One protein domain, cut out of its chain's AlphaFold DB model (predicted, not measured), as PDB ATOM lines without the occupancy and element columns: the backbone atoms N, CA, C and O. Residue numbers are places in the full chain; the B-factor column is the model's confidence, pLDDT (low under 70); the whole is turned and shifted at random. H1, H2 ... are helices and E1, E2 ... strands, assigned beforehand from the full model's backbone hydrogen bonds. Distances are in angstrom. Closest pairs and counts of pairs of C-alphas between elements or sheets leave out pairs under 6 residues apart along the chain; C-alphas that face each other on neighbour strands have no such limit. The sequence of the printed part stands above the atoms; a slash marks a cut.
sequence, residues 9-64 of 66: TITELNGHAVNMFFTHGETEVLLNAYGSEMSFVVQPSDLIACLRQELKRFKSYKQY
ATOM      1  N   THR A   9     -28.792  14.045  21.515       91.75
ATOM      2  CA  THR A   9     -29.852  14.443  20.590       91.75
ATOM      3  C   THR A   9     -30.384  13.212  19.875       91.75
ATOM      4  O   THR A   9     -29.601  12.443  19.328       91.75
ATOM      5  N   ILE A  10     -31.705  13.040  19.861       90.94
ATOM      6  CA  ILE A  10     -32.370  11.993  19.078       90.94
ATOM      7  C   ILE A  10     -32.221  12.333  17.593       90.94
ATOM      8  O   ILE A  10     -32.584  13.432  17.173       90.94
ATOM      9  N   THR A  11     -31.688  11.397  16.817       91.38
ATOM     10  CA  THR A  11     -31.521  11.516  15.363       91.38
ATOM     11  C   THR A  11     -32.390  10.544  14.590       91.38
ATOM     12  O   THR A  11     -32.639  10.776  13.414       91.38
ATOM     13  N   GLU A  12     -32.867   9.478  15.231       90.62
ATOM     14  CA  GLU A  12     -33.822   8.553  14.628       90.62
ATOM     15  C   GLU A  12     -34.870   8.131  15.652       90.62
ATOM     16  O   GLU A  12     -34.561   7.967  16.836       90.62
ATOM     17  N   LEU A  13     -36.096   7.942  15.175       88.12
ATOM     18  CA  LEU A  13     -37.252   7.491  15.935       88.12
ATOM     19  C   LEU A  13     -37.955   6.379  15.155       88.12
ATOM     20  O   LEU A  13     -38.394   6.600  14.031       88.12
ATOM     21  N   ASN A  14     -38.071   5.187  15.740       86.12
ATOM     22  CA  ASN A  14     -38.739   4.029  15.136       86.12
ATOM     23  C   ASN A  14     -38.225   3.684  13.720       86.12
ATOM     24  O   ASN A  14     -38.992   3.263  12.857       86.12
ATOM     25  N   GLY A  15     -36.925   3.885  13.475       85.50
ATOM     26  CA  GLY A  15     -36.286   3.670  12.170       85.50
ATOM     27  C   GLY A  15     -36.430   4.826  11.172       85.50
ATOM     28  O   GLY A  15     -35.950   4.707  10.047       85.50
ATOM     29  N   HIS A  16     -37.054   5.943  11.565       85.62
ATOM     30  CA  HIS A  16     -37.166   7.155  10.750       85.62
ATOM     31  C   HIS A  16     -36.168   8.210  11.210       85.62
ATOM     32  O   HIS A  16     -36.124   8.553  12.393       85.62
ATOM     33  N   ALA A  17     -35.390   8.753  10.274       87.56
ATOM     34  CA  ALA A  17     -34.508   9.875  10.558       87.56
ATOM     35  C   ALA A  17     -35.328  11.107  10.961       87.56
ATOM     36  O   ALA A  17     -36.274  11.491  10.274       87.56
ATOM     37  N   VAL A  18     -34.949  11.735  12.071       85.94
ATOM     38  CA  VAL A  18     -35.553  12.983  12.534       85.94
ATOM     39  C   VAL A  18     -34.780  14.147  11.934       85.94
ATOM     40  O   VAL A  18     -33.546  14.171  11.921       85.94
ATOM     41  N   ASN A  19     -35.511  15.148  11.466       83.88
ATOM     42  CA  ASN A  19     -34.935  16.378  10.966       83.88
ATOM     43  C   ASN A  19     -34.041  17.049  12.023       83.88
ATOM     44  O   ASN A  19     -34.497  17.486  13.082       83.88
ATOM     45  N   MET A  20     -32.754  17.208  11.699       80.94
ATOM     46  CA  MET A  20     -31.752  17.818  12.586       80.94
ATOM     47  C   MET A  20     -32.035  19.292  12.929       80.94
ATOM     48  O   MET A  20     -31.387  19.874  13.802       80.94
ATOM     49  N   PHE A  21     -32.966  19.939  12.231       81.88
ATOM     50  CA  PHE A  21     -33.395  21.309  12.484       81.88
ATOM     51  C   PHE A  21     -34.676  21.394  13.313       81.88
ATOM     52  O   PHE A  21     -35.016  22.512  13.703       81.88
ATOM     53  N   PHE A  22     -35.310  20.257  13.634       68.38
ATOM     54  CA  PHE A  22     -36.518  20.158  14.454       68.38
ATOM     55  C   PHE A  22     -37.599  21.146  13.999       68.38
ATOM     56  O   PHE A  22     -38.056  21.999  14.764       68.38
ATOM     57  N   THR A  23     -37.964  21.075  12.716       69.12
ATOM     58  CA  THR A  23     -39.120  21.801  12.188       69.12
ATOM     59  C   THR A  23     -40.387  21.336  12.903       69.12
ATOM     60  O   THR A  23     -40.520  20.191  13.331       69.12
ATOM     61  N   HIS A  24     -41.292  22.283  13.139       63.12
ATOM     62  CA  HIS A  24     -42.402  22.096  14.064       63.12
ATOM     63  C   HIS A  24     -43.356  20.984  13.586       63.12
ATOM     64  O   HIS A  24     -43.857  21.057  12.467       63.12
ATOM     65  N   GLY A  25     -43.616  19.985  14.440       65.81
ATOM     66  CA  GLY A  25     -44.655  18.961  14.247       65.81
ATOM     67  C   GLY A  25     -44.197  17.585  13.735       65.81
ATOM     68  O   GLY A  25     -44.906  16.607  13.950       65.81
ATOM     69  N   GLU A  26     -43.015  17.452  13.129       70.25
ATOM     70  CA  GLU A  26     -42.556  16.164  12.560       70.25
ATOM     71  C   GLU A  26     -42.356  15.086  13.633       70.25
ATOM     72  O   GLU A  26     -42.803  13.947  13.485       70.25
ATOM     73  N   THR A  27     -41.752  15.459  14.761       69.44
ATOM     74  CA  THR A  27     -41.516  14.535  15.875       69.44
ATOM     75  C   THR A  27     -42.823  14.056  16.508       69.44
ATOM     76  O   THR A  27     -42.920  12.895  16.885       69.44
ATOM     77  N   GLU A  28     -43.847  14.909  16.602       73.62
ATOM     78  CA  GLU A  28     -45.150  14.520  17.162       73.62
ATOM     79  C   GLU A  28     -45.854  13.483  16.285       73.62
ATOM     80  O   GLU A  28     -46.435  12.531  16.802       73.62
ATOM     81  N   VAL A  29     -45.765  13.623  14.960       70.19
ATOM     82  CA  VAL A  29     -46.302  12.627  14.022       70.19
ATOM     83  C   VAL A  29     -45.580  11.290  14.190       70.19
ATOM     84  O   VAL A  29     -46.234  10.255  14.301       70.19
ATOM     85  N   LEU A  30     -44.246  11.303  14.273       70.19
ATOM     86  CA  LEU A  30     -43.446  10.086  14.438       70.19
ATOM     87  C   LEU A  30     -43.668   9.396  15.796       70.19
ATOM     88  O   LEU A  30     -43.647   8.167  15.867       70.19
ATOM     89  N   LEU A  31     -43.907  10.168  16.861       74.19
ATOM     90  CA  LEU A  31     -44.212   9.647  18.199       74.19
ATOM     91  C   LEU A  31     -45.616   9.033  18.273       74.19
ATOM     92  O   LEU A  31     -45.799   8.010  18.924       74.19
ATOM     93  N   ASN A  32     -46.597   9.630  17.593       72.56
ATOM     94  CA  ASN A  32     -47.983   9.156  17.597       72.56
ATOM     95  C   ASN A  32     -48.236   7.979  16.637       72.56
ATOM     96  O   ASN A  32     -49.295   7.356  16.702       72.56
ATOM     97  N   ALA A  33     -47.302   7.679  15.730       67.81
ATOM     98  CA  ALA A  33     -47.498   6.680  14.681       67.81
ATOM     99  C   ALA A  33     -47.329   5.217  15.138       67.81
ATOM    100  O   ALA A  33     -47.662   4.314  14.369       67.81
ATOM    101  N   TYR A  34     -46.826   4.952  16.351       64.81
ATOM    102  CA  TYR A  34     -46.442   3.598  16.774       64.81
ATOM    103  C   TYR A  34     -46.967   3.209  18.167       64.81
ATOM    104  O   TYR A  34     -47.302   4.059  18.984       64.81
ATOM    105  N   GLY A  35     -47.106   1.891  18.377       67.19
ATOM    106  CA  GLY A  35     -47.740   1.262  19.543       67.19
ATOM    107  C   GLY A  35     -46.933   1.332  20.851       67.19
ATOM    108  O   GLY A  35     -46.238   2.299  21.122       67.19
ATOM    109  N   SER A  36     -47.040   0.300  21.699       78.25
ATOM    110  CA  SER A  36     -46.520   0.325  23.084       78.25
ATOM    111  C   SER A  36     -44.986   0.328  23.225       78.25
ATOM    112  O   SER A  36     -44.496   0.519  24.338       78.25
ATOM    113  N   GLU A  37     -44.233   0.100  22.148       83.00
ATOM    114  CA  GLU A  37     -42.765   0.065  22.153       83.00
ATOM    115  C   GLU A  37     -42.189   1.107  21.194       83.00
ATOM    116  O   GLU A  37     -42.750   1.368  20.129       83.00
ATOM    117  N   MET A  38     -41.049   1.688  21.579       84.81
ATOM    118  CA  MET A  38     -40.407   2.781  20.853       84.81
ATOM    119  C   MET A  38     -38.893   2.572  20.807       84.81
ATOM    120  O   MET A  38     -38.285   2.178  21.805       84.81
ATOM    121  N   SER A  39     -38.279   2.855  19.658       88.44
ATOM    122  CA  SER A  39     -36.827   2.804  19.477       88.44
ATOM    123  C   SER A  39     -36.279   4.163  19.057       88.44
ATOM    124  O   SER A  39     -36.915   4.910  18.314       88.44
ATOM    125  N   PHE A  40     -35.083   4.490  19.544       90.44
ATOM    126  CA  PHE A  40     -34.432   5.766  19.269       90.44
ATOM    127  C   PHE A  40     -32.947   5.558  18.996       90.44
ATOM    128  O   PHE A  40     -32.299   4.744  19.658       90.44
ATOM    129  N   VAL A  41     -32.397   6.358  18.085       94.38
ATOM    130  CA  VAL A  41     -30.950   6.533  17.929       94.38
ATOM    131  C   VAL A  41     -30.588   7.922  18.422       94.38
ATOM    132  O   VAL A  41     -31.257   8.902  18.089       94.38
ATOM    133  N   VAL A  42     -29.534   8.005  19.232       94.19
ATOM    134  CA  VAL A  42     -29.036   9.259  19.798       94.19
ATOM    135  C   VAL A  42     -27.600   9.523  19.375       94.19
ATOM    136  O   VAL A  42     -26.813   8.597  19.193       94.19
ATOM    137  N   GLN A  43     -27.253  10.801  19.261       95.19
ATOM    138  CA  GLN A  43     -25.910  11.280  18.953       95.19
ATOM    139  C   GLN A  43     -25.492  12.371  19.949       95.19
ATOM    140  O   GLN A  43     -26.365  13.054  20.498       95.19
ATOM    141  N   PRO A  44     -24.187  12.578  20.186       95.44
ATOM    142  CA  PRO A  44     -23.695  13.701  20.981       95.44
ATOM    143  C   PRO A  44     -24.238  15.035  20.448       95.44
ATOM    144  O   PRO A  44     -24.153  15.328  19.253       95.44
ATOM    145  N   SER A  45     -24.840  15.856  21.309       93.19
ATOM    146  CA  SER A  45     -25.505  17.087  20.858       93.19
ATOM    147  C   SER A  45     -24.543  18.126  20.278       93.19
ATOM    148  O   SER A  45     -24.933  18.907  19.412       93.19
ATOM    149  N   ASP A  46     -23.294  18.140  20.730       93.62
ATOM    150  CA  ASP A  46     -22.218  18.978  20.202       93.62
ATOM    151  C   ASP A  46     -21.854  18.600  18.758       93.62
ATOM    152  O   ASP A  46     -21.714  19.485  17.908       93.62
ATOM    153  N   LEU A  47     -21.816  17.299  18.447       93.88
ATOM    154  CA  LEU A  47     -21.661  16.807  17.078       93.88
ATOM    155  C   LEU A  47     -22.809  17.298  16.187       93.88
ATOM    156  O   LEU A  47     -22.568  17.868  15.122       93.88
ATOM    157  N   ILE A  48     -24.058  17.137  16.636       92.94
ATOM    158  CA  ILE A  48     -25.230  17.589  15.870       92.94
ATOM    159  C   ILE A  48     -25.221  19.111  15.685       92.94
ATOM    160  O   ILE A  48     -25.534  19.607  14.600       92.94
ATOM    161  N   ALA A  49     -24.824  19.876  16.704       91.88
ATOM    162  CA  ALA A  49     -24.698  21.326  16.599       91.88
ATOM    163  C   ALA A  49     -23.662  21.739  15.542       91.88
ATOM    164  O   ALA A  49     -23.956  22.613  14.721       91.88
ATOM    165  N   CYS A  50     -22.497  21.086  15.521       94.06
ATOM    166  CA  CYS A  50     -21.455  21.312  14.521       94.06
ATOM    167  C   CYS A  50     -21.966  21.000  13.103       94.06
ATOM    168  O   CYS A  50     -21.900  21.848  12.213       94.06
ATOM    169  N   LEU A  51     -22.597  19.837  12.912       91.62
ATOM    170  CA  LEU A  51     -23.162  19.434  11.621       91.62
ATOM    171  C   LEU A  51     -24.221  20.417  11.113       91.62
ATOM    172  O   LEU A  51     -24.206  20.793   9.944       91.62
ATOM    173  N   ARG A  52     -25.117  20.899  11.985       90.69
ATOM    174  CA  ARG A  52     -26.120  21.913  11.612       90.69
ATOM    175  C   ARG A  52     -25.478  23.216  11.145       90.69
ATOM    176  O   ARG A  52     -26.015  23.858  10.241       90.69
ATOM    177  N   GLN A  53     -24.388  23.642  11.782       91.94
ATOM    178  CA  GLN A  53     -23.670  24.855  11.392       91.94
ATOM    179  C   GLN A  53     -23.008  24.688  10.025       91.94
ATOM    180  O   GLN A  53     -23.188  25.553   9.168       91.94
ATOM    181  N   GLU A  54     -22.322  23.568   9.799       91.69
ATOM    182  CA  GLU A  54     -21.687  23.284   8.511       91.69
ATOM    183  C   GLU A  54     -22.721  23.121   7.392       91.69
ATOM    184  O   GLU A  54     -22.566  23.715   6.328       91.69
ATOM    185  N   LEU A  55     -23.840  22.433   7.642       88.69
ATOM    186  CA  LEU A  55     -24.920  22.292   6.663       88.69
ATOM    187  C   LEU A  55     -25.477  23.647   6.223       88.69
ATOM    188  O   LEU A  55     -25.618  23.887   5.029       88.69
ATOM    189  N   LYS A  56     -25.713  24.579   7.153       88.19
ATOM    190  CA  LYS A  56     -26.215  25.925   6.818       88.19
ATOM    191  C   LYS A  56     -25.295  26.717   5.879       88.19
ATOM    192  O   LYS A  56     -25.759  27.688   5.283       88.19
ATOM    193  N   ARG A  57     -24.020  26.335   5.729       91.12
ATOM    194  CA  ARG A  57     -23.086  26.976   4.785       91.12
ATOM    195  C   ARG A  57     -23.363  26.601   3.329       91.12
ATOM    196  O   ARG A  57     -22.983  27.347   2.428       91.12
ATOM    197  N   PHE A  58     -24.053  25.491   3.075       89.12
ATOM    198  CA  PHE A  58     -24.419  25.067   1.726       89.12
ATOM    199  C   PHE A  58     -25.736  25.724   1.298       89.12
ATOM    200  O   PHE A  58     -26.759  25.555   1.953       89.12
ATOM    201  N   LYS A  59     -25.763  26.435   0.160       80.06
ATOM    202  CA  LYS A  59     -26.973  27.143  -0.324       80.06
ATOM    203  C   LYS A  59     -28.218  26.251  -0.452       80.06
ATOM    204  O   LYS A  59     -29.327  26.734  -0.243       80.06
ATOM    205  N   SER A  60     -28.032  24.969  -0.755       84.31
ATOM    206  CA  SER A  60     -29.116  24.007  -0.993       84.31
ATOM    207  C   SER A  60     -29.333  23.030   0.163       84.31
ATOM    208  O   SER A  60     -29.992  22.014  -0.026       84.31
ATOM    209  N   TYR A  61     -28.803  23.307   1.360       82.88
ATOM    210  CA  TYR A  61     -28.779  22.337   2.462       82.88
ATOM    211  C   TYR A  61     -30.157  21.767   2.827       82.88
ATOM    212  O   TYR A  61     -30.262  20.613   3.220       82.88
ATOM    213  N   LYS A  62     -31.217  22.564   2.637       81.56
ATOM    214  CA  LYS A  62     -32.607  22.165   2.887       81.56
ATOM    215  C   LYS A  62     -33.082  20.979   2.045       81.56
ATOM    216  O   LYS A  62     -34.020  20.317   2.453       81.56
ATOM    217  N   GLN A  63     -32.449  20.710   0.904       82.06
ATOM    218  CA  GLN A  63     -32.777  19.571   0.038       82.06
ATOM    219  C   GLN A  63     -32.283  18.231   0.600       82.06
ATOM    220  O   GLN A  63     -32.702  17.184   0.125       82.06
ATOM    221  N   TYR A  64     -31.383  18.267   1.586       75.31
ATOM    222  CA  TYR A  64     -30.805  17.084   2.232       75.31
ATOM    223  C   TYR A  64     -31.384  16.839   3.627       75.31
ATOM    224  O   TYR A  64     -30.862  16.018   4.377       75.31
TER     225      TYR A  64
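Overview. This is residues 9 to 64 of the 66 residues of an uncharacterized protein of Opisthorchis viverrini (UniProt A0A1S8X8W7). What is the main picture? A two-stranded ribbon, E1 beside E2, forms the middle of an elongated, open model, with H1 and its loops toward one end, and H2 leading off from the last residue of E2 toward the other, where short H3 turns back. What makes it up? The printed part has 56 residues with two named strands and three named helices, in the order E1, H1, E2, H2, H3; the sheet, order E1 - E2, is antiparallel and the class is mixed, helices and strands. How large and how close is it? It is only just loose, close to compact, with a radius of gyration of the C-alphas of 12.6 A, and it spans 40 by 22 by 16 A.

Along the chain. Where does the first element begin? E1 is residues 9 to 13, 11.2 A from first to last C-alpha, and C-alpha 9 is at (-29.852, 14.443, 20.590). What follows? H1 is residues 26 to 32, 10.2 A, and E2 is residues 40 to 44, 13.5 A. Where does it end? H2 is residues 45 to 56, 16.6 A, beginning with C-alpha 45 at (-25.505, 17.087, 20.858). H3 is residues 61 to 64, 5.6 A, with C-alpha 64 at (-30.805, 17.084, 2.232).

Arrangement. How do the strands pair? E1 and E2 are antiparallel neighbours at 157 degrees, with N 9 and O 43 at 2.8 A and N 41 and O 12 at 3.0 A, within hydrogen-bond range. Residues 12 to 13 of E1 also pair, antiparallel, with residues 16 to 17. How near are the helices to E1? The closest C-alphas of E1 and H1 are those of Leu 13 and Leu 30, 6.9 A apart; those of E1 and H2 are Thr 9 and Ser 45, 5.1 A. Do the helices meet? H2 and H3 are close but not clearly touching, the closest C-alphas being those of Leu 55 and Tyr 61, 5.7 A; H1 is apart from H2 and H3. What do their backbones show? In H1 and H2 every O i to N i+4 pair is within hydrogen-bond range; H3 is too short for such a pair.

Size, cuts and confidence. How far does it reach? The two C-alphas farthest apart are those of Ser 36 and Lys 59, 40.6 A; the printed part has no cut. Which links are long? The link from E1 to H1, residues 14 to 25, is long, the link from H1 to E2 is short, and those from E2 to H2 and from H2 to H3 are tight. Where is confidence low? The mean pLDDT of the printed part is 83.4, and residues 22 to 25, 27 and 33 to 35 are under 70.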